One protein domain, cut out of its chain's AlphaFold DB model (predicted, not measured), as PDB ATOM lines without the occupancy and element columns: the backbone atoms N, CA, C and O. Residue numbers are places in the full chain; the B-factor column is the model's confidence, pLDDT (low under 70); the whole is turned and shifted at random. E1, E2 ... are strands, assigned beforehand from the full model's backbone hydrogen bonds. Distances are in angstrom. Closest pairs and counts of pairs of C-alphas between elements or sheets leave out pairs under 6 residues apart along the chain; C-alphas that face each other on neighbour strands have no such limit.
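What this domain is: This is residues 38 to 66, 259 to 295 and 323 to 362 of the 824 residues of the protein "von Willebrand factor type A domain protein" of Candidatus Methanoperedenaceae archaeon GB37 (UniProt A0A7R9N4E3). A narrow, elongated all-strand piece is built from a twisted antiparallel sheet, E5 E6 E4 E8 E9 in order, and a two-strand ribbon, E1 and E3. The ribbon comes near E8 and E9 at Val 38; the E8-E9 turn makes one end of the long axis and the loop after E2 the other. Printed are 106 residues with nine named strands, E1 to E9 along the chain, and no named helix; under half, 52, lie in named elements. The whole is compact, radius of gyration of the C-alphas 14.9 A, spans 55 by 27 by 22 A, only just a rod.

How they stand to each other: Start with E1, residues 38 to 43, antiparallel to E3, residues 58 to 65, at 162 degrees; N 41 and O 61 are 3.0 A apart. E1 runs on into E2, residues 46 to 48, at 44 degrees. In the five-strand sheet, E4, residues 260 to 267, has E6, residues 289 to 294, as neighbour, with N 264 and O 292 2.9 A apart. E5, residues 282 to 286, forms a hairpin with E6, N 284 to O 291 2.9 A. E8, residues 341 to 345, is E4's other neighbour, N 261 to O 343 2.9 A, and forms a hairpin with E9, residues 351 to 356, N 342 to O 355 2.8 A. The closest C-alphas of E1 and E9, Val 38 and Val 355, are 7.5 A apart. E7, residues 326 to 330, pairs with no named strand, but its residues 329 to 330 pair antiparallel with 361 to 362.

Where its parts are: Find C-alpha 38 at (-17.625, -128.312, 62.976), where E1 begins; E3 measures 22.3 A, E4 23.4 A. E9 ends at C-alpha 356, (-13.042, -125.730, 68.643).

The domain as a whole: The C-alphas of Ser 51 and Asn 348, farthest apart, are 54.9 A apart. Cuts leave gaps of 10.5 A, C-alpha 66 to 259, and 30.2 A, C-alpha 295 to 323. The link E4 to E5 is long. Confidence is under 70 in 23 residues, among them 268 to 274.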
ATOM      1  N   VAL A  38     -18.640-127.274  63.146       90.44
ATOM      2  CA  VAL A  38     -17.625-128.312  62.976       90.44
ATOM      3  C   VAL A  38     -18.111-129.605  63.608       90.44
ATOM      4  O   VAL A  38     -18.566-129.624  64.752       90.44
ATOM      5  N   THR A  39     -17.985-130.707  62.874       92.12
ATOM      6  CA  THR A  39     -18.192-132.057  63.407       92.12
ATOM      7  C   THR A  39     -16.964-132.916  63.147       92.12
ATOM      8  O   THR A  39     -16.263-132.727  62.154       92.12
ATOM      9  N   LYS A  40     -16.705-133.866  64.045       90.88
ATOM     10  CA  LYS A  40     -15.618-134.832  63.915       90.88
ATOM     11  C   LYS A  40     -16.117-136.205  64.315       90.88
ATOM     12  O   LYS A  40     -16.672-136.360  65.399       90.88
ATOM     13  N   ASN A  41     -15.919-137.193  63.454       90.31
ATOM     14  CA  ASN A  41     -16.337-138.568  63.712       90.31
ATOM     15  C   ASN A  41     -15.256-139.554  63.260       90.31
ATOM     16  O   ASN A  41     -14.603-139.323  62.244       90.31
ATOM     17  N   ALA A  42     -15.111-140.660  63.991       89.06
ATOM     18  CA  ALA A  42     -14.267-141.796  63.622       89.06
ATOM     19  C   ALA A  42     -15.152-142.999  63.251       89.06
ATOM     20  O   ALA A  42     -16.123-143.288  63.951       89.06
ATOM     21  N   SER A  43     -14.849-143.682  62.147       89.06
ATOM     22  CA  SER A  43     -15.594-144.861  61.692       89.06
ATOM     23  C   SER A  43     -14.669-145.887  61.015       89.06
ATOM     24  O   SER A  43     -14.026-145.542  60.020       89.06
ATOM     25  N   PRO A  44     -14.644-147.155  61.476       89.75
ATOM     26  CA  PRO A  44     -15.367-147.683  62.641       89.75
ATOM     27  C   PRO A  44     -14.841-147.114  63.972       89.75
ATOM     28  O   PRO A  44     -13.694-146.686  64.063       89.75
ATOM     29  N   THR A  45     -15.678-147.101  65.013       87.19
ATOM     30  CA  THR A  45     -15.267-146.661  66.361       87.19
ATOM     31  C   THR A  45     -14.529-147.740  67.143       87.19
ATOM     32  O   THR A  45     -13.876-147.405  68.115       87.19
ATOM     33  N   ASN A  46     -14.641-149.013  66.752       87.44
ATOM     34  CA  ASN A  46     -13.912-150.121  67.365       87.44
ATOM     35  C   ASN A  46     -12.863-150.618  66.368       87.44
ATOM     36  O   ASN A  46     -13.221-150.881  65.217       87.44
ATOM     37  N   ILE A  47     -11.612-150.721  66.808       86.88
ATOM     38  CA  ILE A  47     -10.492-151.266  66.035       86.88
ATOM     39  C   ILE A  47      -9.704-152.258  66.899       86.88
ATOM     40  O   ILE A  47      -9.678-152.131  68.122       86.88
ATOM     41  N   ASN A  48      -9.044-153.224  66.274       85.88
ATOM     42  CA  ASN A  48      -8.177-154.189  66.950       85.88
ATOM     43  C   ASN A  48      -6.685-153.811  66.843       85.88
ATOM     44  O   ASN A  48      -6.216-153.405  65.772       85.88
ATOM     45  N   VAL A  49      -5.921-154.007  67.924       80.38
ATOM     46  CA  VAL A  49      -4.443-154.023  67.880       80.38
ATOM     47  C   VAL A  49      -4.001-155.465  67.723       80.38
ATOM     48  O   VAL A  49      -4.464-156.331  68.458       80.38
ATOM     49  N   ASN A  50      -3.102-155.751  66.789       68.62
ATOM     50  CA  ASN A  50      -2.545-157.095  66.681       68.62
ATOM     51  C   ASN A  50      -1.136-157.162  67.276       68.62
ATOM     52  O   ASN A  50      -0.378-156.194  67.297       68.62
ATOM     53  N   SER A  51      -0.752-158.364  67.690       58.53
ATOM     54  CA  SER A  51       0.597-158.695  68.156       58.53
ATOM     55  C   SER A  51       1.668-158.601  67.052       58.53
ATOM     56  O   SER A  51       2.861-158.583  67.344       58.53
ATOM     57  N   SER A  52       1.265-158.496  65.776       54.47
ATOM     58  CA  SER A  52       2.147-158.444  64.596       54.47
ATOM     59  C   SER A  52       2.376-157.038  64.008       54.47
ATOM     60  O   SER A  52       3.149-156.899  63.057       54.47
ATOM     61  N   GLY A  53       1.757-155.990  64.567       49.66
ATOM     62  CA  GLY A  53       1.997-154.583  64.210       49.66
ATOM     63  C   GLY A  53       1.199-154.018  63.021       49.66
ATOM     64  O   GLY A  53       1.475-152.896  62.588       49.66
ATOM     65  N   VAL A  54       0.214-154.745  62.485       53.56
ATOM     66  CA  VAL A  54      -0.786-154.228  61.528       53.56
ATOM     67  C   VAL A  54      -2.088-153.898  62.267       53.56
ATOM     68  O   VAL A  54      -3.032-154.679  62.249       53.56
ATOM     69  N   ASN A  55      -2.131-152.752  62.936       72.19
ATOM     70  CA  ASN A  55      -3.324-152.315  63.667       72.19
ATOM     71  C   ASN A  55      -4.458-151.996  62.683       72.19
ATOM     72  O   ASN A  55      -4.205-151.422  61.620       72.19
ATOM     73  N   GLU A  56      -5.697-152.354  63.031       82.50
ATOM     74  CA  GLU A  56      -6.858-151.940  62.243       82.50
ATOM     75  C   GLU A  56      -6.948-150.408  62.184       82.50
ATOM     76  O   GLU A  56      -6.581-149.693  63.120       82.50
ATOM     77  N   GLU A  57      -7.425-149.896  61.052       83.50
ATOM     78  CA  GLU A  57      -7.508-148.461  60.796       83.50
ATOM     79  C   GLU A  57      -8.944-147.964  60.981       83.50
ATOM     80  O   GLU A  57      -9.905-148.584  60.521       83.50
ATOM     81  N   THR A  58      -9.091-146.788  61.588       85.88
ATOM     82  CA  THR A  58     -10.328-146.006  61.541       85.88
ATOM     83  C   THR A  58     -10.184-144.848  60.560       85.88
ATOM     84  O   THR A  58      -9.093-144.311  60.355       85.88
ATOM     85  N   THR A  59     -11.293-144.436  59.953       88.06
ATOM     86  CA  THR A  59     -11.356-143.217  59.145       88.06
ATOM     87  C   THR A  59     -11.898-142.077  59.995       88.06
ATOM     88  O   THR A  59     -13.004-142.179  60.528       88.06
ATOM     89  N   VAL A  60     -11.143-140.987  60.094       88.69
ATOM     90  CA  VAL A  60     -11.550-139.769  60.798       88.69
ATOM     91  C   VAL A  60     -12.016-138.744  59.776       88.69
ATOM     92  O   VAL A  60     -11.266-138.396  58.867       88.69
ATOM     93  N   ASN A  61     -13.243-138.258  59.943       90.69
ATOM     94  CA  ASN A  61     -13.830-137.197  59.131       90.69
ATOM     95  C   ASN A  61     -14.006-135.942  59.984       90.69
ATOM     96  O   ASN A  61     -14.729-135.989  60.981       90.69
ATOM     97  N   ILE A  62     -13.382-134.838  59.573       92.00
ATOM     98  CA  ILE A  62     -13.645-133.490  60.083       92.00
ATOM     99  C   ILE A  62     -14.493-132.781  59.031       92.00
ATOM    100  O   ILE A  62     -14.020-132.535  57.923       92.00
ATOM    101  N   THR A  63     -15.738-132.456  59.360       92.88
ATOM    102  CA  THR A  63     -16.635-131.726  58.462       92.88
ATOM    103  C   THR A  63     -16.828-130.316  58.990       92.88
ATOM    104  O   THR A  63     -17.369-130.131  60.083       92.88
ATOM    105  N   VAL A  64     -16.399-129.337  58.195       91.50
ATOM    106  CA  VAL A  64     -16.622-127.910  58.433       91.50
ATOM    107  C   VAL A  64     -17.748-127.464  57.513       91.50
ATOM    108  O   VAL A  64     -17.678-127.654  56.300       91.50
ATOM    109  N   THR A  65     -18.804-126.913  58.096       88.19
ATOM    110  CA  THR A  65     -19.922-126.307  57.367       88.19
ATOM    111  C   THR A  65     -19.865-124.809  57.591       88.19
ATOM    112  O   THR A  65     -19.752-124.376  58.744       88.19
ATOM    113  N   GLY A  66     -19.922-124.039  56.505       81.56
ATOM    114  CA  GLY A  66     -19.913-122.585  56.579       81.56
ATOM    115  C   GLY A  66     -21.002-122.075  57.511       81.56
ATOM    116  O   GLY A  66     -22.112-122.611  57.554       81.56
ATOM    117  N   TYR A 259     -12.141-116.678  54.178       66.88
ATOM    118  CA  TYR A 259     -10.960-117.386  54.693       66.88
ATOM    119  C   TYR A 259     -11.223-118.317  55.888       66.88
ATOM    120  O   TYR A 259     -11.289-117.883  57.036       66.88
ATOM    121  N   VAL A 260     -11.309-119.623  55.611       80.12
ATOM    122  CA  VAL A 260     -11.434-120.680  56.625       80.12
ATOM    123  C   VAL A 260     -10.148-121.500  56.659       80.12
ATOM    124  O   VAL A 260      -9.798-122.140  55.667       80.12
ATOM    125  N   ASP A 261      -9.493-121.523  57.818       88.56
ATOM    126  CA  ASP A 261      -8.283-122.306  58.069       88.56
ATOM    127  C   ASP A 261      -8.567-123.369  59.129       88.56
ATOM    128  O   ASP A 261      -9.183-123.091  60.162       88.56
ATOM    129  N   VAL A 262      -8.073-124.585  58.914       90.00
ATOM    130  CA  VAL A 262      -8.247-125.701  59.848       90.00
ATOM    131  C   VAL A 262      -6.899-126.082  60.441       90.00
ATOM    132  O   VAL A 262      -5.954-126.409  59.727       90.00
ATOM    133  N   VAL A 263      -6.830-126.081  61.770       89.38
ATOM    134  CA  VAL A 263      -5.689-126.583  62.535       89.38
ATOM    135  C   VAL A 263      -6.157-127.787  63.337       89.38
ATOM    136  O   VAL A 263      -6.920-127.642  64.288       89.38
ATOM    137  N   GLU A 264      -5.680-128.971  62.979       87.31
ATOM    138  CA  GLU A 264      -5.949-130.219  63.692       87.31
ATOM    139  C   GLU A 264      -4.721-130.631  64.509       87.31
ATOM    140  O   GLU A 264      -3.578-130.459  64.076       87.31
ATOM    141  N   VAL A 265      -4.947-131.181  65.705       83.56
ATOM    142  CA  VAL A 265      -3.875-131.668  66.581       83.56
ATOM    143  C   VAL A 265      -4.195-133.080  67.050       83.56
ATOM    144  O   VAL A 265      -5.031-133.271  67.932       83.56
ATOM    145  N   THR A 266      -3.475-134.062  66.518       78.12
ATOM    146  CA  THR A 266      -3.631-135.479  66.870       78.12
ATOM    147  C   THR A 266      -2.432-136.000  67.660       78.12
ATOM    148  O   THR A 266      -1.354-135.396  67.696       78.12
ATOM    149  N   GLN A 267      -2.611-137.129  68.347       72.00
ATOM    150  CA  GLN A 267      -1.495-137.851  68.962       72.00
ATOM    151  C   GLN A 267      -0.698-138.630  67.904       72.00
ATOM    152  O   GLN A 267      -1.225-138.995  66.854       72.00
ATOM    153  N   SER A 268       0.577-138.910  68.187       62.06
ATOM    154  CA  SER A 268       1.517-139.506  67.224       62.06
ATOM    155  C   SER A 268       1.134-140.888  66.680       62.06
ATOM    156  O   SER A 268       1.691-141.298  65.667       62.06
ATOM    157  N   TYR A 269       0.206-141.612  67.316       62.31
ATOM    158  CA  TYR A 269      -0.297-142.894  66.806       62.31
ATOM    159  C   TYR A 269      -1.295-142.740  65.634       62.31
ATOM    160  O   TYR A 269      -1.667-143.732  65.013       62.31
ATOM    161  N   ILE A 270      -1.655-141.506  65.249       60.31
ATOM    162  CA  ILE A 270      -2.653-141.185  64.217       60.31
ATOM    163  C   ILE A 270      -2.031-140.402  63.051       60.31
ATOM    164  O   ILE A 270      -2.189-139.189  62.992       60.31
ATOM    165  N   VAL A 271      -1.340-141.080  62.124       59.50
ATOM    166  CA  VAL A 271      -1.273-140.709  60.692       59.50
ATOM    167  C   VAL A 271      -0.697-141.875  59.873       59.50
ATOM    168  O   VAL A 271       0.362-142.403  60.211       59.50
ATOM    169  N   ASP A 272      -1.343-142.234  58.762       60.69
ATOM    170  CA  ASP A 272      -0.615-142.664  57.561       60.69
ATOM    171  C   ASP A 272      -0.531-141.444  56.636       60.69
ATOM    172  O   ASP A 272      -1.558-140.954  56.151       60.69
ATOM    173  N   GLU A 273       0.676-140.902  56.461       51.59
ATOM    174  CA  GLU A 273       0.951-139.598  55.831       51.59
ATOM    175  C   GLU A 273       0.460-139.504  54.370       51.59
ATOM    176  O   GLU A 273       0.340-138.406  53.829       51.59
ATOM    177  N   GLY A 274       0.124-140.633  53.731       58.53
ATOM    178  CA  GLY A 274      -0.440-140.690  52.376       58.53
ATOM    179  C   GLY A 274      -1.971-140.727  52.285       58.53
ATOM    180  O   GLY A 274      -2.500-140.808  51.177       58.53
ATOM    181  N   SER A 275      -2.695-140.713  53.409       72.81
ATOM    182  CA  SER A 275      -4.134-141.043  53.449       72.81
ATOM    183  C   SER A 275      -5.097-139.848  53.443       72.81
ATOM    184  O   SER A 275      -6.312-140.048  53.522       72.81
ATOM    185  N   PHE A 276      -4.584-138.620  53.344       84.88
ATOM    186  CA  PHE A 276      -5.407-137.412  53.342       84.88
ATOM    187  C   PHE A 276      -6.203-137.267  52.041       84.88
ATOM    188  O   PHE A 276      -5.631-137.307  50.951       84.88
ATOM    189  N   ASN A 277      -7.516-137.044  52.142       86.69
ATOM    190  CA  ASN A 277      -8.337-136.745  50.962       86.69
ATOM    191  C   ASN A 277      -7.999-135.375  50.341       86.69
ATOM    192  O   ASN A 277      -8.040-135.230  49.122       86.69
ATOM    193  N   ILE A 278      -7.640-134.402  51.182       89.12
ATOM    194  CA  ILE A 278      -7.148-133.073  50.832       89.12
ATOM    195  C   ILE A 278      -5.793-132.912  51.514       89.12
ATOM    196  O   ILE A 278      -5.691-132.980  52.742       89.12
ATOM    197  N   ALA A 279      -4.746-132.728  50.711       87.62
ATOM    198  CA  ALA A 279      -3.383-132.629  51.213       87.62
ATOM    199  C   ALA A 279      -3.230-131.400  52.134       87.62
ATOM    200  O   ALA A 279      -3.644-130.310  51.742       87.62
ATOM    201  N   PRO A 280      -2.652-131.553  53.338       89.12
ATOM    202  CA  PRO A 280      -2.378-130.425  54.220       89.12
ATOM    203  C   PRO A 280      -1.231-129.557  53.705       89.12
ATOM    204  O   PRO A 280      -0.262-130.058  53.132       89.12
ATOM    205  N   ASP A 281      -1.301-128.258  53.993       90.12
ATOM    206  CA  ASP A 281      -0.226-127.301  53.705       90.12
ATOM    207  C   ASP A 281       0.985-127.509  54.615       90.12
ATOM    208  O   ASP A 281       2.131-127.259  54.227       90.12
ATOM    209  N   ASN A 282       0.744-127.951  55.854       88.06
ATOM    210  CA  ASN A 282       1.798-128.248  56.812       88.06
ATOM    211  C   ASN A 282       1.438-129.435  57.709       88.06
ATOM    212  O   ASN A 282       0.332-129.515  58.239       88.06
ATOM    213  N   VAL A 283       2.419-130.306  57.939       86.19
ATOM    214  CA  VAL A 283       2.389-131.335  58.981       86.19
ATOM    215  C   VAL A 283       3.662-131.192  59.807       86.19
ATOM    216  O   VAL A 283       4.767-131.199  59.257       86.19
ATOM    217  N   SER A 284       3.530-131.055  61.128       85.50
ATOM    218  CA  SER A 284       4.676-130.958  62.036       85.50
ATOM    219  C   SER A 284       4.454-131.745  63.322       85.50
ATOM    220  O   SER A 284       3.351-131.779  63.859       85.50
ATOM    221  N   THR A 285       5.519-132.354  63.845       79.62
ATOM    222  CA  THR A 285       5.451-133.167  65.067       79.62
ATOM    223  C   THR A 285       6.317-132.552  66.158       79.62
ATOM    224  O   THR A 285       7.536-132.448  66.010       79.62
ATOM    225  N   VAL A 286       5.706-132.156  67.278       74.94
ATOM    226  CA  VAL A 286       6.405-131.540  68.421       74.94
ATOM    227  C   VAL A 286       5.876-132.130  69.728       74.94
ATOM    228  O   VAL A 286       4.695-132.020  70.043       74.94
ATOM    229  N   GLY A 287       6.755-132.757  70.517       72.12
ATOM    230  CA  GLY A 287       6.403-133.274  71.847       72.12
ATOM    231  C   GLY A 287       5.338-134.383  71.849       72.12
ATOM    232  O   GLY A 287       4.503-134.401  72.748       72.12
ATOM    233  N   GLY A 288       5.345-135.274  70.846       71.88
ATOM    234  CA  GLY A 288       4.395-136.397  70.731       71.88
ATOM    235  C   GLY A 288       3.032-136.037  70.125       71.88
ATOM    236  O   GLY A 288       2.130-136.870  70.101       71.88
ATOM    237  N   LYS A 289       2.878-134.802  69.636       79.38
ATOM    238  CA  LYS A 289       1.658-134.293  68.998       79.38
ATOM    239  C   LYS A 289       1.950-133.956  67.543       79.38
ATOM    240  O   LYS A 289       2.956-133.293  67.274       79.38
ATOM    241  N   THR A 290       1.075-134.386  66.647       82.19
ATOM    242  CA  THR A 290       1.100-134.042  65.227       82.19
ATOM    243  C   THR A 290       0.130-132.892  65.001       82.19
ATOM    244  O   THR A 290      -1.056-133.007  65.295       82.19
ATOM    245  N   VAL A 291       0.641-131.766  64.514       85.88
ATOM    246  CA  VAL A 291      -0.148-130.596  64.131       85.88
ATOM    247  C   VAL A 291      -0.273-130.596  62.616       85.88
ATOM    248  O   VAL A 291       0.741-130.601  61.914       85.88
ATOM    249  N   ILE A 292      -1.509-130.579  62.132       86.88
ATOM    250  CA  ILE A 292      -1.853-130.592  60.714       86.88
ATOM    251  C   ILE A 292      -2.575-129.285  60.406       86.88
ATOM    252  O   ILE A 292      -3.519-128.913  61.102       86.88
ATOM    253  N   THR A 293      -2.093-128.556  59.405       89.50
ATOM    254  CA  THR A 293      -2.633-127.247  59.023       89.50
ATOM    255  C   THR A 293      -3.094-127.281  57.577       89.50
ATOM    256  O   THR A 293      -2.314-127.636  56.692       89.50
ATOM    257  N   TRP A 294      -4.341-126.870  57.365       91.94
ATOM    258  CA  TRP A 294      -4.897-126.528  56.063       91.94
ATOM    259  C   TRP A 294      -5.247-125.044  56.064       91.94
ATOM    260  O   TRP A 294      -6.026-124.597  56.909       91.94
ATOM    261  N   ASN A 295      -4.675-124.304  55.126       89.50
ATOM    262  CA  ASN A 295      -4.978-122.903  54.891       89.50
ATOM    263  C   ASN A 295      -5.949-122.796  53.710       89.50
ATOM    264  O   ASN A 295      -5.876-123.582  52.765       89.50
ATOM    265  N   ASP A 323      -1.634-147.945  68.883       75.38
ATOM    266  CA  ASP A 323      -0.810-148.988  69.515       75.38
ATOM    267  C   ASP A 323      -1.148-149.173  71.004       75.38
ATOM    268  O   ASP A 323      -0.647-150.089  71.650       75.38
ATOM    269  N   GLN A 324      -2.004-148.302  71.541       77.19
ATOM    270  CA  GLN A 324      -2.546-148.394  72.886       77.19
ATOM    271  C   GLN A 324      -3.937-149.008  72.817       77.19
ATOM    272  O   GLN A 324      -4.793-148.518  72.076       77.19
ATOM    273  N   CYS A 325      -4.169-150.036  73.623       82.12
ATOM    274  CA  CYS A 325      -5.509-150.549  73.860       82.12
ATOM    275  C   CYS A 325      -6.285-149.649  74.817       82.12
ATOM    276  O   CYS A 325      -5.705-148.906  75.619       82.12
ATOM    277  N   GLY A 326      -7.607-149.750  74.760       79.38
ATOM    278  CA  GLY A 326      -8.486-149.126  75.732       79.38
ATOM    279  C   GLY A 326      -9.772-148.580  75.136       79.38
ATOM    280  O   GLY A 326      -9.950-148.435  73.928       79.38
ATOM    281  N   GLN A 327     -10.681-148.241  76.039       83.00
ATOM    282  CA  GLN A 327     -12.000-147.715  75.719       83.00
ATOM    283  C   GLN A 327     -11.977-146.181  75.713       83.00
ATOM    284  O   GLN A 327     -11.363-145.559  76.583       83.00
ATOM    285  N   ASN A 328     -12.703-145.566  74.777       83.62
ATOM    286  CA  ASN A 328     -12.799-144.113  74.599       83.62
ATOM    287  C   ASN A 328     -11.434-143.407  74.508       83.62
ATOM    288  O   ASN A 328     -11.211-142.370  75.143       83.62
ATOM    289  N   LEU A 329     -10.513-143.950  73.713       83.38
ATOM    290  CA  LEU A 329      -9.248-143.289  73.430       83.38
ATOM    291  C   LEU A 329      -9.485-142.049  72.553       83.38
ATOM    292  O   LEU A 329     -10.177-142.140  71.533       83.38
ATOM    293  N   PRO A 330      -8.938-140.884  72.934       82.88
ATOM    294  CA  PRO A 330      -9.130-139.651  72.190       82.88
ATOM    295  C   PRO A 330      -8.313-139.649  70.883       82.88
ATOM    296  O   PRO A 330      -7.132-140.004  70.869       82.88
ATOM    297  N   VAL A 331      -8.950-139.218  69.788       80.38
ATOM    298  CA  VAL A 331      -8.339-139.002  68.462       80.38
ATOM    299  C   VAL A 331      -7.507-137.703  68.407       80.38
ATOM    300  O   VAL A 331      -6.449-137.664  67.789       80.38
ATOM    301  N   ASP A 332      -7.940-136.638  69.079       79.69
ATOM    302  CA  ASP A 332      -7.195-135.383  69.277       79.69
ATOM    303  C   ASP A 332      -6.726-135.158  70.720       79.69
ATOM    304  O   ASP A 332      -6.969-135.952  71.629       79.69
ATOM    305  N   VAL A 333      -5.973-134.078  70.925       73.38
ATOM    306  CA  VAL A 333      -5.485-133.664  72.242       73.38
ATOM    307  C   VAL A 333      -6.576-132.906  73.000       73.38
ATOM    308  O   VAL A 333      -7.003-131.832  72.585       73.38
ATOM    309  N   VAL A 334      -6.935-133.398  74.189       63.44
ATOM    310  CA  VAL A 334      -7.874-132.709  75.086       63.44
ATOM    311  C   VAL A 334      -7.293-131.356  75.538       63.44
ATOM    312  O   VAL A 334      -6.162-131.276  76.019       63.44
ATOM    313  N   SER A 335      -8.093-130.301  75.348       54.16
ATOM    314  CA  SER A 335      -7.833-128.864  75.562       54.16
ATOM    315  C   SER A 335      -6.798-128.478  76.640       54.16
ATOM    316  O   SER A 335      -6.843-128.949  77.777       54.16
ATOM    317  N   GLY A 336      -5.907-127.530  76.294       57.56
ATOM    318  CA  GLY A 336      -5.062-126.803  77.256       57.56
ATOM    319  C   GLY A 336      -3.605-126.532  76.852       57.56
ATOM    320  O   GLY A 336      -2.886-125.896  77.620       57.56
ATOM    321  N   GLN A 337      -3.133-127.004  75.690       60.06
ATOM    322  CA  GLN A 337      -1.721-126.830  75.287       60.06
ATOM    323  C   GLN A 337      -1.500-126.478  73.803       60.06
ATOM    324  O   GLN A 337      -0.589-125.708  73.522       60.06
ATOM    325  N   VAL A 338      -2.324-126.993  72.881       63.41
ATOM    326  CA  VAL A 338      -2.482-126.560  71.474       63.41
ATOM    327  C   VAL A 338      -3.911-126.965  71.092       63.41
ATOM    328  O   VAL A 338      -4.264-128.119  71.317       63.41
ATOM    329  N   SER A 339      -4.757-126.041  70.638       67.19
ATOM    330  CA  SER A 339      -6.178-126.321  70.372       67.19
ATOM    331  C   SER A 339      -6.394-126.703  68.910       67.19
ATOM    332  O   SER A 339      -5.997-125.937  68.030       67.19
ATOM    333  N   ALA A 340      -7.045-127.843  68.672       87.12
ATOM    334  CA  ALA A 340      -7.629-128.171  67.378       87.12
ATOM    335  C   ALA A 340      -8.794-127.203  67.118       87.12
ATOM    336  O   ALA A 340      -9.738-127.140  67.908       87.12
ATOM    337  N   LYS A 341      -8.689-126.384  66.073       89.75
ATOM    338  CA  LYS A 341      -9.612-125.275  65.826       89.75
ATOM    339  C   LYS A 341      -9.774-124.961  64.349       89.75
ATOM    340  O   LYS A 341      -8.861-125.158  63.551       89.75
ATOM    341  N   VAL A 342     -10.922-124.391  64.023       90.06
ATOM    342  CA  VAL A 342     -11.194-123.734  62.747       90.06
ATOM    343  C   VAL A 342     -11.103-122.232  62.977       90.06
ATOM    344  O   VAL A 342     -11.871-121.701  63.776       90.06
ATOM    345  N   ASN A 343     -10.154-121.558  62.328       88.38
ATOM    346  CA  ASN A 343     -10.086-120.096  62.319       88.38
ATOM    347  C   ASN A 343     -10.879-119.577  61.114       88.38
ATOM    348  O   ASN A 343     -10.869-120.209  60.054       88.38
ATOM    349  N   TYR A 344     -11.553-118.442  61.269       86.12
ATOM    350  CA  TYR A 344     -12.331-117.827  60.197       86.12
ATOM    351  C   TYR A 344     -12.231-116.299  60.263       86.12
ATOM    352  O   TYR A 344     -12.064-115.738  61.349       86.12
ATOM    353  N   LYS A 345     -12.325-115.614  59.121       78.00
ATOM    354  CA  LYS A 345     -12.437-114.147  59.076       78.00
ATOM    355  C   LYS A 345     -13.870-113.708  58.810       78.00
ATOM    356  O   LYS A 345     -14.703-114.503  58.388       78.00
ATOM    357  N   ASP A 346     -14.164-112.447  59.095       68.00
ATOM    358  CA  ASP A 346     -15.445-111.824  58.776       68.00
ATOM    359  C   ASP A 346     -15.531-111.370  57.303       68.00
ATOM    360  O   ASP A 346     -14.610-111.571  56.502       68.00
ATOM    361  N   SER A 347     -16.655-110.745  56.938       62.06
ATOM    362  CA  SER A 347     -16.895-110.217  55.588       62.06
ATOM    363  C   SER A 347     -16.018-109.015  55.215       62.06
ATOM    364  O   SER A 347     -15.930-108.667  54.044       62.06
ATOM    365  N   ASN A 348     -15.342-108.393  56.184       62.25
ATOM    366  CA  ASN A 348     -14.406-107.287  55.976       62.25
ATOM    367  C   ASN A 348     -12.944-107.765  55.937       62.25
ATOM    368  O   ASN A 348     -12.029-106.937  55.917       62.25
ATOM    369  N   ASN A 349     -12.711-109.086  55.917       67.06
ATOM    370  CA  ASN A 349     -11.387-109.708  56.019       67.06
ATOM    371  C   ASN A 349     -10.677-109.405  57.361       67.06
ATOM    372  O   ASN A 349      -9.446-109.486  57.449       67.06
ATOM    373  N   GLU A 350     -11.439-109.078  58.409       74.31
ATOM    374  CA  GLU A 350     -10.977-108.964  59.795       74.31
ATOM    375  C   GLU A 350     -11.104-110.309  60.532       74.31
ATOM    376  O   GLU A 350     -11.840-111.198  60.118       74.31
ATOM    377  N   ASP A 351     -10.361-110.501  61.624       80.19
ATOM    378  CA  ASP A 351     -10.378-111.755  62.394       80.19
ATOM    379  C   ASP A 351     -11.768-112.022  63.001       80.19
ATOM    380  O   ASP A 351     -12.208-111.315  63.909       80.19
ATOM    381  N   GLY A 352     -12.454-113.050  62.490       73.06
ATOM    382  CA  GLY A 352     -13.795-113.458  62.910       73.06
ATOM    383  C   GLY A 352     -13.777-114.355  64.148       73.06
ATOM    384  O   GLY A 352     -14.810-114.510  64.805       73.06
ATOM    385  N   GLY A 353     -12.609-114.900  64.507       84.25
ATOM    386  CA  GLY A 353     -12.400-115.759  65.664       84.25
ATOM    387  C   GLY A 353     -12.097-117.215  65.302       84.25
ATOM    388  O   GLY A 353     -11.562-117.539  64.241       84.25
ATOM    389  N   SER A 354     -12.396-118.121  66.239       87.19
ATOM    390  CA  SER A 354     -12.139-119.553  66.068       87.19
ATOM    391  C   SER A 354     -13.171-120.443  66.754       87.19
ATOM    392  O   SER A 354     -13.656-120.103  67.833       87.19
ATOM    393  N   VAL A 355     -13.418-121.618  66.175       87.88
ATOM    394  CA  VAL A 355     -14.296-122.675  66.705       87.88
ATOM    395  C   VAL A 355     -13.467-123.900  67.067       87.88
ATOM    396  O   VAL A 355     -12.629-124.325  66.274       87.88
ATOM    397  N   ASP A 356     -13.703-124.485  68.241       87.94
ATOM    398  CA  ASP A 356     -13.042-125.730  68.643       87.94
ATOM    399  C   ASP A 356     -13.549-126.913  67.805       87.94
ATOM    400  O   ASP A 356     -14.754-127.082  67.591       87.94
ATOM    401  N   ILE A 357     -12.629-127.769  67.365       89.88
ATOM    402  CA  ILE A 357     -12.983-129.042  66.732       89.88
ATOM    403  C   ILE A 357     -13.414-130.012  67.849       89.88
ATOM    404  O   ILE A 357     -12.680-130.171  68.826       89.88
ATOM    405  N   PRO A 358     -14.595-130.658  67.764       88.00
ATOM    406  CA  PRO A 358     -15.037-131.581  68.803       88.00
ATOM    407  C   PRO A 358     -14.175-132.851  68.837       88.00
ATOM    408  O   PRO A 358     -13.735-133.347  67.803       88.00
ATOM    409  N   GLN A 359     -14.008-133.415  70.033       86.00
ATOM    410  CA  GLN A 359     -13.266-134.655  70.252       86.00
ATOM    411  C   GLN A 359     -13.995-135.866  69.649       86.00
ATOM    412  O   GLN A 359     -15.182-136.072  69.911       86.00
ATOM    413  N   ALA A 360     -13.261-136.724  68.935       87.31
ATOM    414  CA  ALA A 360     -13.721-138.064  68.553       87.31
ATOM    415  C   ALA A 360     -13.034-139.149  69.395       87.31
ATOM    416  O   ALA A 360     -11.913-138.952  69.873       87.31
ATOM    417  N   TYR A 361     -13.699-140.295  69.556       86.88
ATOM    418  CA  TYR A 361     -13.220-141.413  70.367       86.88
ATOM    419  C   TYR A 361     -13.210-142.720  69.583       86.88
ATOM    420  O   TYR A 361     -14.089-142.959  68.751       86.88
ATOM    421  N   ILE A 362     -12.239-143.569  69.905       86.81
ATOM    422  CA  ILE A 362     -12.152-144.951  69.435       86.81
ATOM    423  C   ILE A 362     -11.985-145.909  70.617       86.81
ATOM    424  O   ILE A 362     -11.387-145.553  71.629       86.81
TER     425      ILE A 362